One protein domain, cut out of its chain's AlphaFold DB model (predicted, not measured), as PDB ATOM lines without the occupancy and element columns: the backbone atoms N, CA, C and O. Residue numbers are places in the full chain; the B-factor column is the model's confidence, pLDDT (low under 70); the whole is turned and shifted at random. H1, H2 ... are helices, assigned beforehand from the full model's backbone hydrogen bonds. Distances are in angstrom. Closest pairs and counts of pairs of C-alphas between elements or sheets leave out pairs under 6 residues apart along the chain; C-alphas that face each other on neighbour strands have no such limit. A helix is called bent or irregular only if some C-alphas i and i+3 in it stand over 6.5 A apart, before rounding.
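What this domain is: This is residues 7 to 93 and 101 to 122 of the 217 residues of an uncharacterized protein of Panaeolus cyanescens (UniProt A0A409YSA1). The longest helix, H4, and the shorter H2 and H3 before it make an open V at one end of the model, the chain folding back from H3 into H4, while H5 sits by itself at the far end. Between these two ends lie loops and the one-turn helix H1, and residues 7 to 16 stick out as an arm. The printed part has 109 residues with five named helices, in the order H1, H2, H3, H4, H5, and no named strand; the class is all helix, though under half of the residues, 54, are in named elements. The whole is extended, with a radius of gyration of the C-alphas of 20.8 A, and spans 64 by 43 by 28 A.

How they stand to each other: Start at H4, residues 71 to 90, and look back to H3, residues 62 to 65: the two are close but not clearly touching, their closest C-alphas being those of Phe 62 and Leu 78, 7.9 A apart. H2, residues 51 to 60, and H4 are near each other, with 7 pairs of C-alphas within 10 A. H2 and H3 meet only through their link. Farther out, H1, residues 33 to 36, is apart from H2, H3 and H4. H5, residues 106 to 121, is apart from H1, H2, H3 and H4. Along the backbone, every O i to N i+4 pair is within hydrogen-bond range in H4 and H5; in H2 it is 5 of 6, and H1 and H3 are too short for such a pair.

Where its parts are: Find C-alpha 71 at (81.094, 185.759, 125.834); from there H4 runs 28.8 A to C-alpha 90 at (97.869, 162.505, 123.160). H2 measures 13.7 A from Thr 51 to Asn 60; it is neither bent nor irregular, but only just: C-alphas 55 and 58 are 6.1 A apart. H3 is four residues, Phe 62 to Gly 65, and H1 is four, His 33 to Phe 36. H5 runs 22.4 A from His 106 and ends at C-alpha 121, at (116.124, 160.615, 149.560).

The domain as a whole: The two C-alphas farthest apart are those of Thr 68 and Glu 107, 65.4 A. Residues 94 to 100 are not printed, and C-alphas 93 and 101 are 20.2 A apart across this cut, which lies in the link from H4 to H5. The link from H1 to H2, 14 residues, is long; those from H2 to H3 and from H3 to H4 are tight. Look for low confidence, pLDDT under 70, at residues 25 to 29, 92 to 93 and 101; the mean of the printed part is 85.4.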
ATOM      1  N   HIS A   7      96.113 183.601 154.949       88.81
ATOM      2  CA  HIS A   7      95.643 182.450 154.171       88.81
ATOM      3  C   HIS A   7      96.428 182.186 152.872       88.81
ATOM      4  O   HIS A   7      96.263 181.127 152.276       88.81
ATOM      5  N   LEU A   8      97.257 183.132 152.416       89.69
ATOM      6  CA  LEU A   8      98.138 182.968 151.252       89.69
ATOM      7  C   LEU A   8      99.594 182.711 151.651       89.69
ATOM      8  O   LEU A   8     100.451 182.532 150.785       89.69
ATOM      9  N   ARG A   9      99.910 182.724 152.951       89.56
ATOM     10  CA  ARG A   9     101.261 182.418 153.419       89.56
ATOM     11  C   ARG A   9     101.491 180.920 153.306       89.56
ATOM     12  O   ARG A   9     100.688 180.116 153.767       89.56
ATOM     13  N   ILE A  10     102.626 180.558 152.723       88.56
ATOM     14  CA  ILE A  10     103.054 179.165 152.640       88.56
ATOM     15  C   ILE A  10     103.263 178.636 154.072       88.56
ATOM     16  O   ILE A  10     103.952 179.299 154.860       88.56
ATOM     17  N   PRO A  11     102.685 177.475 154.440       90.31
ATOM     18  CA  PRO A  11     102.913 176.865 155.742       90.31
ATOM     19  C   PRO A  11     104.405 176.696 156.036       90.31
ATOM     20  O   PRO A  11     105.185 176.301 155.175       90.31
ATOM     21  N   LYS A  12     104.815 176.925 157.287       86.50
ATOM     22  CA  LYS A  12     106.223 176.742 157.699       86.50
ATOM     23  C   LYS A  12     106.709 175.293 157.574       86.50
ATOM     24  O   LYS A  12     107.906 175.050 157.594       86.50
ATOM     25  N   THR A  13     105.779 174.347 157.471       91.12
ATOM     26  CA  THR A  13     106.037 172.921 157.249       91.12
ATOM     27  C   THR A  13     106.246 172.572 155.776       91.12
ATOM     28  O   THR A  13     106.550 171.424 155.471       91.12
ATOM     29  N   THR A  14     106.040 173.513 154.852       89.38
ATOM     30  CA  THR A  14     106.227 173.275 153.421       89.38
ATOM     31  C   THR A  14     107.711 173.242 153.079       89.38
ATOM     32  O   THR A  14     108.432 174.218 153.281       89.38
ATOM     33  N   THR A  15     108.145 172.135 152.486       85.88
ATOM     34  CA  THR A  15     109.469 172.012 151.880       85.88
ATOM     35  C   THR A  15     109.414 172.522 150.445       85.88
ATOM     36  O   THR A  15     108.580 172.076 149.658       85.88
ATOM     37  N   LEU A  16     110.299 173.454 150.097       87.81
ATOM     38  CA  LEU A  16     110.452 173.950 148.733       87.81
ATOM     39  C   LEU A  16     111.696 173.321 148.108       87.81
ATOM     40  O   LEU A  16     112.771 173.351 148.705       87.81
ATOM     41  N   ILE A  17     111.542 172.775 146.904       88.75
ATOM     42  CA  ILE A  17     112.640 172.224 146.109       88.75
ATOM     43  C   ILE A  17     112.878 173.191 144.945       88.75
ATOM     44  O   ILE A  17     111.936 173.467 144.197       88.75
ATOM     45  N   PRO A  18     114.088 173.750 144.789       89.81
ATOM     46  CA  PRO A  18     114.390 174.600 143.650       89.81
ATOM     47  C   PRO A  18     114.448 173.761 142.368       89.81
ATOM     48  O   PRO A  18     115.029 172.679 142.353       89.81
ATOM     49  N   ALA A  19     113.869 174.278 141.289       89.81
ATOM     50  CA  ALA A  19     113.850 173.627 139.986       89.81
ATOM     51  C   ALA A  19     114.097 174.652 138.876       89.81
ATOM     52  O   ALA A  19     113.688 175.809 138.999       89.81
ATOM     53  N   ILE A  20     114.741 174.218 137.793       88.31
ATOM     54  CA  ILE A  20     114.971 175.020 136.587       88.31
ATOM     55  C   ILE A  20     114.194 174.375 135.424       88.31
ATOM     56  O   ILE A  20     114.387 173.184 135.159       88.31
ATOM     57  N   PRO A  21     113.316 175.123 134.728       88.31
ATOM     58  CA  PRO A  21     112.644 174.649 133.519       88.31
ATOM     59  C   PRO A  21     113.624 174.199 132.420       88.31
ATOM     60  O   PRO A  21     114.738 174.716 132.307       88.31
ATOM     61  N   LYS A  22     113.235 173.215 131.598       84.25
ATOM     62  CA  LYS A  22     114.188 172.505 130.714       84.25
ATOM     63  C   LYS A  22     114.770 173.358 129.580       84.25
ATOM     64  O   LYS A  22     115.878 173.080 129.140       84.25
ATOM     65  N   LEU A  23     114.078 174.391 129.086       79.75
ATOM     66  CA  LEU A  23     114.649 175.291 128.064       79.75
ATOM     67  C   LEU A  23     115.708 176.221 128.667       79.75
ATOM     68  O   LEU A  23     116.625 176.664 127.978       79.75
ATOM     69  N   HIS A  24     115.581 176.509 129.957       76.00
ATOM     70  CA  HIS A  24     116.486 177.390 130.679       76.00
ATOM     71  C   HIS A  24     117.787 176.670 131.065       76.00
ATOM     72  O   HIS A  24     118.810 177.324 131.257       76.00
ATOM     73  N   GLU A  25     117.790 175.331 131.104       68.00
ATOM     74  CA  GLU A  25     118.979 174.513 131.375       68.00
ATOM     75  C   GLU A  25     120.159 174.847 130.428       68.00
ATOM     76  O   GLU A  25     121.226 175.184 130.951       68.00
ATOM     77  N   PRO A  26     120.005 174.850 129.081       65.56
ATOM     78  CA  PRO A  26     121.073 175.254 128.156       65.56
ATOM     79  C   PRO A  26     121.432 176.747 128.174       65.56
ATOM     80  O   PRO A  26     122.494 177.121 127.685       65.56
ATOM     81  N   MET A  27     120.543 177.610 128.678       69.00
ATOM     82  CA  MET A  27     120.746 179.067 128.722       69.00
ATOM     83  C   MET A  27     121.467 179.542 129.997       69.00
ATOM     84  O   MET A  27     121.841 180.712 130.097       69.00
ATOM     85  N   HIS A  28     121.691 178.641 130.955       66.25
ATOM     86  CA  HIS A  28     122.429 178.871 132.196       66.25
ATOM     87  C   HIS A  28     123.770 178.100 132.214       66.25
ATOM     88  O   HIS A  28     124.221 177.562 131.209       66.25
ATOM     89  N   GLN A  29     124.449 178.075 133.364       67.25
ATOM     90  CA  GLN A  29     125.857 177.696 133.494       67.25
ATOM     91  C   GLN A  29     126.210 176.196 133.579       67.25
ATOM     92  O   GLN A  29     127.340 175.944 133.931       67.25
ATOM     93  N   ALA A  30     125.379 175.204 133.259       70.38
ATOM     94  CA  ALA A  30     125.610 173.732 133.309       70.38
ATOM     95  C   ALA A  30     126.276 173.073 134.558       70.38
ATOM     96  O   ALA A  30     126.046 171.893 134.813       70.38
ATOM     97  N   THR A  31     127.084 173.776 135.348       75.94
ATOM     98  CA  THR A  31     127.883 173.260 136.462       75.94
ATOM     99  C   THR A  31     126.956 172.935 137.620       75.94
ATOM    100  O   THR A  31     126.246 173.818 138.100       75.94
ATOM    101  N   ASN A  32     126.956 171.676 138.067       79.50
ATOM    102  CA  ASN A  32     126.069 171.175 139.120       79.50
ATOM    103  C   ASN A  32     124.574 171.462 138.855       79.50
ATOM    104  O   ASN A  32     123.799 171.710 139.774       79.50
ATOM    105  N   HIS A  33     124.149 171.484 137.588       82.88
ATOM    106  CA  HIS A  33     122.760 171.772 137.219       82.88
ATOM    107  C   HIS A  33     121.789 170.630 137.527       82.88
ATOM    108  O   HIS A  33     120.585 170.858 137.659       82.88
ATOM    109  N   GLN A  34     122.292 169.404 137.657       86.94
ATOM    110  CA  GLN A  34     121.484 168.207 137.867       86.94
ATOM    111  C   GLN A  34     120.636 168.307 139.147       86.94
ATOM    112  O   GLN A  34     119.526 167.786 139.175       86.94
ATOM    113  N   VAL A  35     121.089 169.049 140.170       89.69
ATOM    114  CA  VAL A  35     120.324 169.283 141.415       89.69
ATOM    115  C   VAL A  35     119.038 170.091 141.209       89.69
ATOM    116  O   VAL A  35     118.175 170.079 142.082       89.69
ATOM    117  N   PHE A  36     118.909 170.793 140.078       89.81
ATOM    118  CA  PHE A  36     117.736 171.593 139.713       89.81
ATOM    119  C   PHE A  36     116.937 170.990 138.549       89.81
ATOM    120  O   PHE A  36     115.919 171.557 138.146       89.81
ATOM    121  N   SER A  37     117.406 169.880 137.967       88.38
ATOM    122  CA  SER A  37     116.814 169.306 136.760       88.38
ATOM    123  C   SER A  37     115.481 168.635 137.062       88.38
ATOM    124  O   SER A  37     115.392 167.736 137.894       88.38
ATOM    125  N   LEU A  38     114.449 168.999 136.300       89.00
ATOM    126  CA  LEU A  38     113.129 168.368 136.382       89.00
ATOM    127  C   LEU A  38     113.140 166.877 136.033       89.00
ATOM    128  O   LEU A  38     112.204 166.169 136.377       89.00
ATOM    129  N   ASN A  39     114.190 166.381 135.375       87.25
ATOM    130  CA  ASN A  39     114.328 164.948 135.119       87.25
ATOM    131  C   ASN A  39     114.644 164.150 136.397       87.25
ATOM    132  O   ASN A  39     114.435 162.942 136.406       87.25
ATOM    133  N   PHE A  40     115.143 164.806 137.455       87.12
ATOM    134  CA  PHE A  40     115.669 164.159 138.665       87.12
ATOM    135  C   PHE A  40     114.956 164.604 139.954       87.12
ATOM    136  O   PHE A  40     115.402 164.281 141.055       87.12
ATOM    137  N   ILE A  41     113.861 165.363 139.837       88.38
ATOM    138  CA  ILE A  41     113.036 165.789 140.974       88.38
ATOM    139  C   ILE A  41     111.792 164.905 141.030       88.38
ATOM    140  O   ILE A  41     110.961 164.913 140.123       88.38
ATOM    141  N   SER A  42     111.632 164.163 142.124       85.69
ATOM    142  CA  SER A  42     110.451 163.322 142.320       85.69
ATOM    143  C   SER A  42     109.163 164.156 142.374       85.69
ATOM    144  O   SER A  42     109.126 165.251 142.936       85.69
ATOM    145  N   GLY A  43     108.091 163.635 141.774       84.94
ATOM    146  CA  GLY A  43     106.758 164.245 141.797       84.94
ATOM    147  C   GLY A  43     106.465 165.282 140.705       84.94
ATOM    148  O   GLY A  43     105.305 165.658 140.553       84.94
ATOM    149  N   VAL A  44     107.446 165.707 139.898       85.25
ATOM    150  CA  VAL A  44     107.201 166.652 138.780       85.25
ATOM    151  C   VAL A  44     106.716 165.966 137.495       85.25
ATOM    152  O   VAL A  44     106.243 166.632 136.572       85.25
ATOM    153  N   GLY A  45     106.800 164.632 137.438       84.44
ATOM    154  CA  GLY A  45     106.438 163.828 136.269       84.44
ATOM    155  C   GLY A  45     107.313 164.132 135.047       84.44
ATOM    156  O   GLY A  45     108.405 164.677 135.163       84.44
ATOM    157  N   LEU A  46     106.814 163.833 133.844       79.00
ATOM    158  CA  LEU A  46     107.491 164.176 132.581       79.00
ATOM    159  C   LEU A  46     107.334 165.661 132.202       79.00
ATOM    160  O   LEU A  46     107.356 166.018 131.025       79.00
ATOM    161  N   SER A  47     107.157 166.532 133.196       82.62
ATOM    162  CA  SER A  47     107.030 167.963 132.972       82.62
ATOM    163  C   SER A  47     108.371 168.569 132.574       82.62
ATOM    164  O   SER A  47     109.443 168.145 133.004       82.62
ATOM    165  N   ASP A  48     108.300 169.593 131.740       84.44
ATOM    166  CA  ASP A  48     109.417 170.468 131.401       84.44
ATOM    167  C   ASP A  48     109.287 171.861 132.021       84.44
ATOM    168  O   ASP A  48     110.239 172.633 131.954       84.44
ATOM    169  N   LEU A  49     108.132 172.151 132.638       86.75
ATOM    170  CA  LEU A  49     107.715 173.469 133.123       86.75
ATOM    171  C   LEU A  49     107.788 174.597 132.079       86.75
ATOM    172  O   LEU A  49     107.729 175.758 132.450       86.75
ATOM    173  N   GLU A  50     107.823 174.260 130.791       84.38
ATOM    174  CA  GLU A  50     107.791 175.209 129.661       84.38
ATOM    175  C   GLU A  50     106.398 175.248 129.004       84.38
ATOM    176  O   GLU A  50     106.158 175.891 127.979       84.38
ATOM    177  N   THR A  51     105.467 174.439 129.519       77.44
ATOM    178  CA  THR A  51     104.103 174.334 128.993       77.44
ATOM    179  C   THR A  51     103.359 175.672 129.011       77.44
ATOM    180  O   THR A  51     102.700 175.948 128.007       77.44
ATOM    181  N   PRO A  52     103.441 176.517 130.059       79.12
ATOM    182  CA  PRO A  52     102.837 177.849 130.027       79.12
ATOM    183  C   PRO A  52     103.296 178.686 128.818       79.12
ATOM    184  O   PRO A  52     102.465 179.261 128.115       79.12
ATOM    185  N   GLU A  53     104.589 178.671 128.505       81.31
ATOM    186  CA  GLU A  53     105.220 179.390 127.395       81.31
ATOM    187  C   GLU A  53     104.822 178.785 126.039       81.31
ATOM    188  O   GLU A  53     104.453 179.500 125.100       81.31
ATOM    189  N   ARG A  54     104.823 177.448 125.943       79.88
ATOM    190  CA  ARG A  54     104.442 176.698 124.733       79.88
ATOM    191  C   ARG A  54     102.964 176.771 124.404       79.88
ATOM    192  O   ARG A  54     102.610 176.683 123.235       79.88
ATOM    193  N   VAL A  55     102.104 176.887 125.411       79.94
ATOM    194  CA  VAL A  55     100.671 177.133 125.222       79.94
ATOM    195  C   VAL A  55     100.461 178.584 124.816       79.94
ATOM    196  O   VAL A  55      99.695 178.838 123.888       79.94
ATOM    197  N   TRP A  56     101.163 179.525 125.451       82.75
ATOM    198  CA  TRP A  56     100.993 180.944 125.167       82.75
ATOM    199  C   TRP A  56     101.277 181.286 123.702       82.75
ATOM    200  O   TRP A  56     100.417 181.877 123.058       82.75
ATOM    201  N   GLY A  57     102.416 180.874 123.135       82.50
ATOM    202  CA  GLY A  57     102.814 181.270 121.772       82.50
ATOM    203  C   GLY A  57     101.757 180.992 120.681       82.50
ATOM    204  O   GLY A  57     101.302 181.927 120.021       82.50
ATOM    205  N   PRO A  58     101.316 179.735 120.500       79.00
ATOM    206  CA  PRO A  58     100.285 179.352 119.534       79.00
ATOM    207  C   PRO A  58      98.918 179.982 119.817       79.00
ATOM    208  O   PRO A  58      98.215 180.358 118.878       79.00
ATOM    209  N   HIS A  59      98.544 180.127 121.095       86.69
ATOM    210  CA  HIS A  59      97.218 180.624 121.468       86.69
ATOM    211  C   HIS A  59      97.125 182.151 121.536       86.69
ATOM    212  O   HIS A  59      96.025 182.702 121.476       86.69
ATOM    213  N   ASN A  60      98.256 182.859 121.583       86.62
ATOM    214  CA  ASN A  60      98.299 184.320 121.586       86.62
ATOM    215  C   ASN A  60      97.585 184.912 120.356       86.62
ATOM    216  O   ASN A  60      96.911 185.939 120.443       86.62
ATOM    217  N   ASN A  61      97.633 184.208 119.221       81.88
ATOM    218  CA  ASN A  61      96.940 184.602 117.994       81.88
ATOM    219  C   ASN A  61      95.402 184.611 118.137       81.88
ATOM    220  O   ASN A  61      94.737 185.457 117.533       81.88
ATOM    221  N   PHE A  62      94.822 183.755 118.991       83.56
ATOM    222  CA  PHE A  62      93.381 183.780 119.292       83.56
ATOM    223  C   PHE A  62      92.971 185.025 120.073       83.56
ATOM    224  O   PHE A  62      91.811 185.443 120.013       83.56
ATOM    225  N   GLY A  63      93.924 185.661 120.760       84.56
ATOM    226  CA  GLY A  63      93.697 186.897 121.494       84.56
ATOM    227  C   GLY A  63      93.128 188.006 120.612       84.56
ATOM    228  O   GLY A  63      92.278 188.754 121.078       84.56
ATOM    229  N   ASN A  64      93.531 188.090 119.339       85.56
ATOM    230  CA  ASN A  64      92.950 189.031 118.375       85.56
ATOM    231  C   ASN A  64      91.685 188.482 117.701       85.56
ATOM    232  O   ASN A  64      90.713 189.222 117.561       85.56
ATOM    233  N   GLY A  65      91.674 187.200 117.323       86.06
ATOM    234  CA  GLY A  65      90.555 186.581 116.598       86.06
ATOM    235  C   GLY A  65      89.255 186.447 117.402       86.06
ATOM    236  O   GLY A  65      88.176 186.367 116.820       86.06
ATOM    237  N   THR A  66      89.334 186.467 118.735       91.44
ATOM    238  CA  THR A  66      88.166 186.317 119.621       91.44
ATOM    239  C   THR A  66      87.627 187.637 120.188       91.44
ATOM    240  O   THR A  66      86.641 187.622 120.921       91.44
ATOM    241  N   LYS A  67      88.224 188.795 119.857       90.31
ATOM    242  CA  LYS A  67      87.863 190.099 120.464       90.31
ATOM    243  C   LYS A  67      86.436 190.552 120.183       90.31
ATOM    244  O   LYS A  67      85.841 191.224 121.015       90.31
ATOM    245  N   THR A  68      85.923 190.238 119.001       93.00
ATOM    246  CA  THR A  68      84.594 190.666 118.538       93.00
ATOM    247  C   THR A  68      83.504 189.639 118.838       93.00
ATOM    248  O   THR A  68      82.343 189.864 118.508       93.00
ATOM    249  N   GLN A  69      83.870 188.507 119.440       94.81
ATOM    250  CA  GLN A  69      82.948 187.423 119.748       94.81
ATOM    251  C   GLN A  69      82.173 187.702 121.040       94.81
ATOM    252  O   GLN A  69      82.678 188.349 121.960       94.81
ATOM    253  N   GLY A  70      80.946 187.181 121.126       95.12
ATOM    254  CA  GLY A  70      80.169 187.215 122.364       95.12
ATOM    255  C   GLY A  70      80.786 186.310 123.444       95.12
ATOM    256  O   GLY A  70      81.539 185.397 123.108       95.12
ATOM    257  N   PRO A  71      80.471 186.510 124.738       92.19
ATOM    258  CA  PRO A  71      81.094 185.759 125.834       92.19
ATOM    259  C   PRO A  71      80.992 184.233 125.699       92.19
ATOM    260  O   PRO A  71      81.990 183.548 125.894       92.19
ATOM    261  N   GLY A  72      79.818 183.721 125.310       95.50
ATOM    262  CA  GLY A  72      79.597 182.284 125.102       95.50
ATOM    263  C   GLY A  72      80.380 181.741 123.907       95.50
ATOM    264  O   GLY A  72      81.222 180.870 124.071       95.50
ATOM    265  N   SER A  73      80.210 182.346 122.727       92.75
ATOM    266  CA  SER A  73      80.911 181.907 121.510       92.75
ATOM    267  C   SER A  73      82.437 181.998 121.636       92.75
ATOM    268  O   SER A  73      83.168 181.187 121.071       92.75
ATOM    269  N   ARG A  74      82.924 182.987 122.399       93.69
ATOM    270  CA  ARG A  74      84.343 183.134 122.727       93.69
ATOM    271  C   ARG A  74      84.841 181.984 123.593       93.69
ATOM    272  O   ARG A  74      85.951 181.515 123.365       93.69
ATOM    273  N   GLN A  75      84.065 181.578 124.594       93.88
ATOM    274  CA  GLN A  75      84.421 180.459 125.456       93.88
ATOM    275  C   GLN A  75      84.454 179.151 124.663       93.88
ATOM    276  O   GLN A  75      85.473 178.472 124.706       93.88
ATOM    277  N   ASP A  76      83.420 178.880 123.863       95.06
ATOM    278  CA  ASP A  76      83.343 177.679 123.022       95.06
ATOM    279  C   ASP A  76      84.541 177.593 122.061       95.06
ATOM    280  O   ASP A  76      85.222 176.575 121.985       95.06
ATOM    281  N   THR A  77      84.881 178.710 121.403       92.56
ATOM    282  CA  THR A  77      86.044 178.783 120.504       92.56
ATOM    283  C   THR A  77      87.351 178.463 121.235       92.56
ATOM    284  O   THR A  77      88.197 177.739 120.711       92.56
ATOM    285  N   LEU A  78      87.558 179.012 122.437       91.81
ATOM    286  CA  LEU A  78      88.776 178.755 123.211       91.81
ATOM    287  C   LEU A  78      88.852 177.296 123.678       91.81
ATOM    288  O   LEU A  78      89.920 176.693 123.564       91.81
ATOM    289  N   ASP A  79      87.740 176.731 124.146       93.31
ATOM    290  CA  ASP A  79      87.664 175.336 124.588       93.31
ATOM    291  C   ASP A  79      87.951 174.359 123.441       93.31
ATOM    292  O   ASP A  79      88.748 173.437 123.625       93.31
ATOM    293  N   ASP A  80      87.415 174.595 122.240       93.19
ATOM    294  CA  ASP A  80      87.703 173.774 121.055       93.19
ATOM    295  C   ASP A  80      89.200 173.783 120.703       93.19
ATOM    296  O   ASP A  80      89.802 172.737 120.433       93.19
ATOM    297  N   HIS A  81      89.838 174.956 120.753       90.69
ATOM    298  CA  HIS A  81      91.270 175.086 120.482       90.69
ATOM    299  C   HIS A  81      92.133 174.395 121.543       90.69
ATOM    300  O   HIS A  81      93.071 173.669 121.191       90.69
ATOM    301  N   PHE A  82      91.808 174.560 122.829       90.12
ATOM    302  CA  PHE A  82      92.508 173.862 123.908       90.12
ATOM    303  C   PHE A  82      92.283 172.346 123.845       90.12
ATOM    304  O   PHE A  82      93.221 171.575 124.068       90.12
ATOM    305  N   GLY A  83      91.075 171.908 123.483       90.38
ATOM    306  CA  GLY A  83      90.727 170.507 123.258       90.38
ATOM    307  C   GLY A  83      91.547 169.884 122.130       90.38
ATOM    308  O   GLY A  83      92.177 168.842 122.325       90.38
ATOM    309  N   PHE A  84      91.634 170.560 120.981       88.38
ATOM    310  CA  PHE A  84      92.477 170.128 119.865       88.38
ATOM    311  C   PHE A  84      93.963 170.075 120.246       88.38
ATOM    312  O   PHE A  84      94.655 169.103 119.939       88.38
ATOM    313  N   TRP A  85      94.458 171.079 120.974       85.88
ATOM    314  CA  TRP A  85      95.837 171.095 121.462       85.88
ATOM    315  C   TRP A  85      96.130 169.922 122.408       85.88
ATOM    316  O   TRP A  85      97.203 169.322 122.347       85.88
ATOM    317  N   ASN A  86      95.175 169.547 123.262       85.00
ATOM    318  CA  ASN A  86      95.298 168.363 124.111       85.00
ATOM    319  C   ASN A  86      95.308 167.069 123.291       85.00
ATOM    320  O   ASN A  86      96.126 166.194 123.564       85.00
ATOM    321  N   TRP A  87      94.476 166.960 122.254       85.62
ATOM    322  CA  TRP A  87      94.503 165.817 121.338       85.62
ATOM    323  C   TRP A  87      95.861 165.661 120.632       85.62
ATOM    324  O   TRP A  87      96.401 164.556 120.595       85.62
ATOM    325  N   LEU A  88      96.465 166.763 120.168       82.12
ATOM    326  CA  LEU A  88      97.814 166.748 119.584       82.12
ATOM    327  C   LEU A  88      98.876 166.214 120.556       82.12
ATOM    328  O   LEU A  88      99.801 165.522 120.136       82.12
ATOM    329  N   LYS A  89      98.740 166.497 121.857       73.50
ATOM    330  CA  LYS A  89      99.627 165.913 122.876       73.50
ATOM    331  C   LYS A  89      99.424 164.405 122.985       73.50
ATOM    332  O   LYS A  89     100.407 163.676 123.010       73.50
ATOM    333  N   PHE A  90      98.176 163.933 123.020       74.44
ATOM    334  CA  PHE A  90      97.869 162.505 123.160       74.44
ATOM    335  C   PHE A  90      98.457 161.653 122.034       74.44
ATOM    336  O   PHE A  90      98.994 160.583 122.305       74.44
ATOM    337  N   ILE A  91      98.406 162.129 120.790       77.62
ATOM    338  CA  ILE A  91      98.963 161.394 119.643       77.62
ATOM    339  C   ILE A  91     100.497 161.464 119.554       77.62
ATOM    340  O   ILE A  91     101.093 160.738 118.763       77.62
ATOM    341  N   GLY A  92     101.135 162.344 120.331       66.50
ATOM    342  CA  GLY A  92     102.584 162.555 120.331       66.50
ATOM    343  C   GLY A  92     103.339 161.821 121.441       66.50
ATOM    344  O   GLY A  92     104.565 161.896 121.482       66.50
ATOM    345  N   ILE A  93     102.641 161.130 122.349       62.53
ATOM    346  CA  ILE A  93     103.279 160.388 123.442       62.53
ATOM    347  C   ILE A  93     103.762 159.036 122.911       62.53
ATOM    348  O   ILE A  93     102.965 158.173 122.552       62.53
ATOM    349  N   SER A 101     116.844 148.568 129.857       67.38
ATOM    350  CA  SER A 101     117.269 148.077 131.176       67.38
ATOM    351  C   SER A 101     117.525 146.568 131.217       67.38
ATOM    352  O   SER A 101     118.408 146.124 131.939       67.38
ATOM    353  N   GLU A 102     116.810 145.779 130.408       71.50
ATOM    354  CA  GLU A 102     116.968 144.316 130.344       71.50
ATOM    355  C   GLU A 102     118.295 143.867 129.706       71.50
ATOM    356  O   GLU A 102     118.662 142.699 129.798       71.50
ATOM    357  N   SER A 103     119.022 144.780 129.053       78.25
ATOM    358  CA  SER A 103     120.289 144.476 128.374       78.25
ATOM    359  C   SER A 103     121.536 144.691 129.241       78.25
ATOM    360  O   SER A 103     122.649 144.430 128.784       78.25
ATOM    361  N   LEU A 104     121.364 145.185 130.470       81.88
ATOM    362  CA  LEU A 104     122.457 145.565 131.360       81.88
ATOM    363  C   LEU A 104     122.755 144.476 132.392       81.88
ATOM    364  O   LEU A 104     121.888 143.695 132.775       81.88
ATOM    365  N   ASP A 105     124.002 144.450 132.861       90.44
ATOM    366  CA  ASP A 105     124.410 143.581 133.960       90.44
ATOM    367  C   ASP A 105     123.627 143.901 135.246       90.44
ATOM    368  O   ASP A 105     123.445 145.066 135.611       90.44
ATOM    369  N   HIS A 106     123.164 142.859 135.939       87.81
ATOM    370  CA  HIS A 106     122.292 143.000 137.105       87.81
ATOM    371  C   HIS A 106     122.991 143.616 138.321       87.81
ATOM    372  O   HIS A 106     122.353 144.351 139.075       87.81
ATOM    373  N   GLU A 107     124.276 143.325 138.534       90.50
ATOM    374  CA  GLU A 107     125.027 143.868 139.669       90.50
ATOM    375  C   GLU A 107     125.323 145.353 139.442       90.50
ATOM    376  O   GLU A 107     125.123 146.184 140.334       90.50
ATOM    377  N   LEU A 108     125.689 145.704 138.205       87.94
ATOM    378  CA  LEU A 108     125.825 147.094 137.783       87.94
ATOM    379  C   LEU A 108     124.511 147.864 137.970       87.94
ATOM    380  O   LEU A 108     124.521 148.943 138.567       87.94
ATOM    381  N   LEU A 109     123.387 147.299 137.514       87.88
ATOM    382  CA  LEU A 109     122.067 147.914 137.647       87.88
ATOM    383  C   LEU A 109     121.702 148.153 139.119       87.88
ATOM    384  O   LEU A 109     121.365 149.277 139.480       87.88
ATOM    385  N   ALA A 110     121.861 147.145 139.980       89.81
ATOM    386  CA  ALA A 110     121.554 147.254 141.408       89.81
ATOM    387  C   ALA A 110     122.415 148.317 142.119       89.81
ATOM    388  O   ALA A 110     121.925 149.076 142.966       89.81
ATOM    389  N   SER A 111     123.699 148.414 141.757       92.00
ATOM    390  CA  SER A 111     124.585 149.447 142.302       92.00
ATOM    391  C   SER A 111     124.135 150.855 141.898       92.00
ATOM    392  O   SER A 111     124.126 151.768 142.725       92.00
ATOM    393  N   PHE A 112     123.695 151.028 140.649       89.62
ATOM    394  CA  PHE A 112     123.218 152.306 140.134       89.62
ATOM    395  C   PHE A 112     121.861 152.702 140.728       89.62
ATOM    396  O   PHE A 112     121.669 153.861 141.097       89.62
ATOM    397  N   GLU A 113     120.949 151.741 140.894       90.88
ATOM    398  CA  GLU A 113     119.660 151.937 141.570       90.88
ATOM    399  C   GLU A 113     119.845 152.405 143.017       90.88
ATOM    400  O   GLU A 113     119.140 153.309 143.461       90.88
ATOM    401  N   THR A 114     120.841 151.867 143.727       94.50
ATOM    402  CA  THR A 114     121.168 152.299 145.097       94.50
ATOM    403  C   THR A 114     121.601 153.766 145.131       94.50
ATOM    404  O   THR A 114     121.090 154.540 145.937       94.50
ATOM    405  N   ILE A 115     122.482 154.186 144.212       92.88
ATOM    406  CA  ILE A 115     122.924 155.590 144.129       92.88
ATOM    407  C   ILE A 115     121.741 156.509 143.778       92.88
ATOM    408  O   ILE A 115     121.633 157.599 144.337       92.88
ATOM    409  N   CYS A 116     120.838 156.079 142.887       91.56
ATOM    410  CA  CYS A 116     119.618 156.825 142.568       91.56
ATOM    411  C   CYS A 116     118.697 156.975 143.787       91.56
ATOM    412  O   CYS A 116     118.219 158.076 144.055       91.56
ATOM    413  N   ALA A 117     118.483 155.903 144.552       92.25
ATOM    414  CA  ALA A 117     117.641 155.932 145.745       92.25
ATOM    415  C   ALA A 117     118.208 156.864 146.830       92.25
ATOM    416  O   ALA A 117     117.475 157.690 147.380       92.25
ATOM    417  N   ASP A 118     119.515 156.784 147.091       94.31
ATOM    418  CA  ASP A 118     120.203 157.678 148.028       94.31
ATOM    419  C   ASP A 118     120.099 159.139 147.571       94.31
ATOM    420  O   ASP A 118     119.818 160.036 148.372       94.31
ATOM    421  N   TRP A 119     120.274 159.382 146.266       93.19
ATOM    422  CA  TRP A 119     120.108 160.703 145.668       93.19
ATOM    423  C   TRP A 119     118.700 161.251 145.860       93.19
ATOM    424  O   TRP A 119     118.551 162.402 146.267       93.19
ATOM    425  N   GLU A 120     117.661 160.466 145.585       89.69
ATOM    426  CA  GLU A 120     116.269 160.895 145.723       89.69
ATOM    427  C   GLU A 120     115.905 161.229 147.174       89.69
ATOM    428  O   GLU A 120     115.234 162.238 147.412       89.69
ATOM    429  N   ALA A 121     116.395 160.438 148.134       91.31
ATOM    430  CA  ALA A 121     116.124 160.615 149.560       91.31
ATOM    431  C   ALA A 121     116.804 161.851 150.178       91.31
ATOM    432  O   ALA A 121     116.343 162.363 151.201       91.31
ATOM    433  N   ASP A 122     117.892 162.340 149.579       92.19
ATOM    434  CA  ASP A 122     118.659 163.450 150.135       92.19
ATOM    435  C   ASP A 122     117.925 164.801 150.022       92.19
ATOM    436  O   ASP A 122     117.277 165.118 149.019       92.19
TER     437      ASP A 122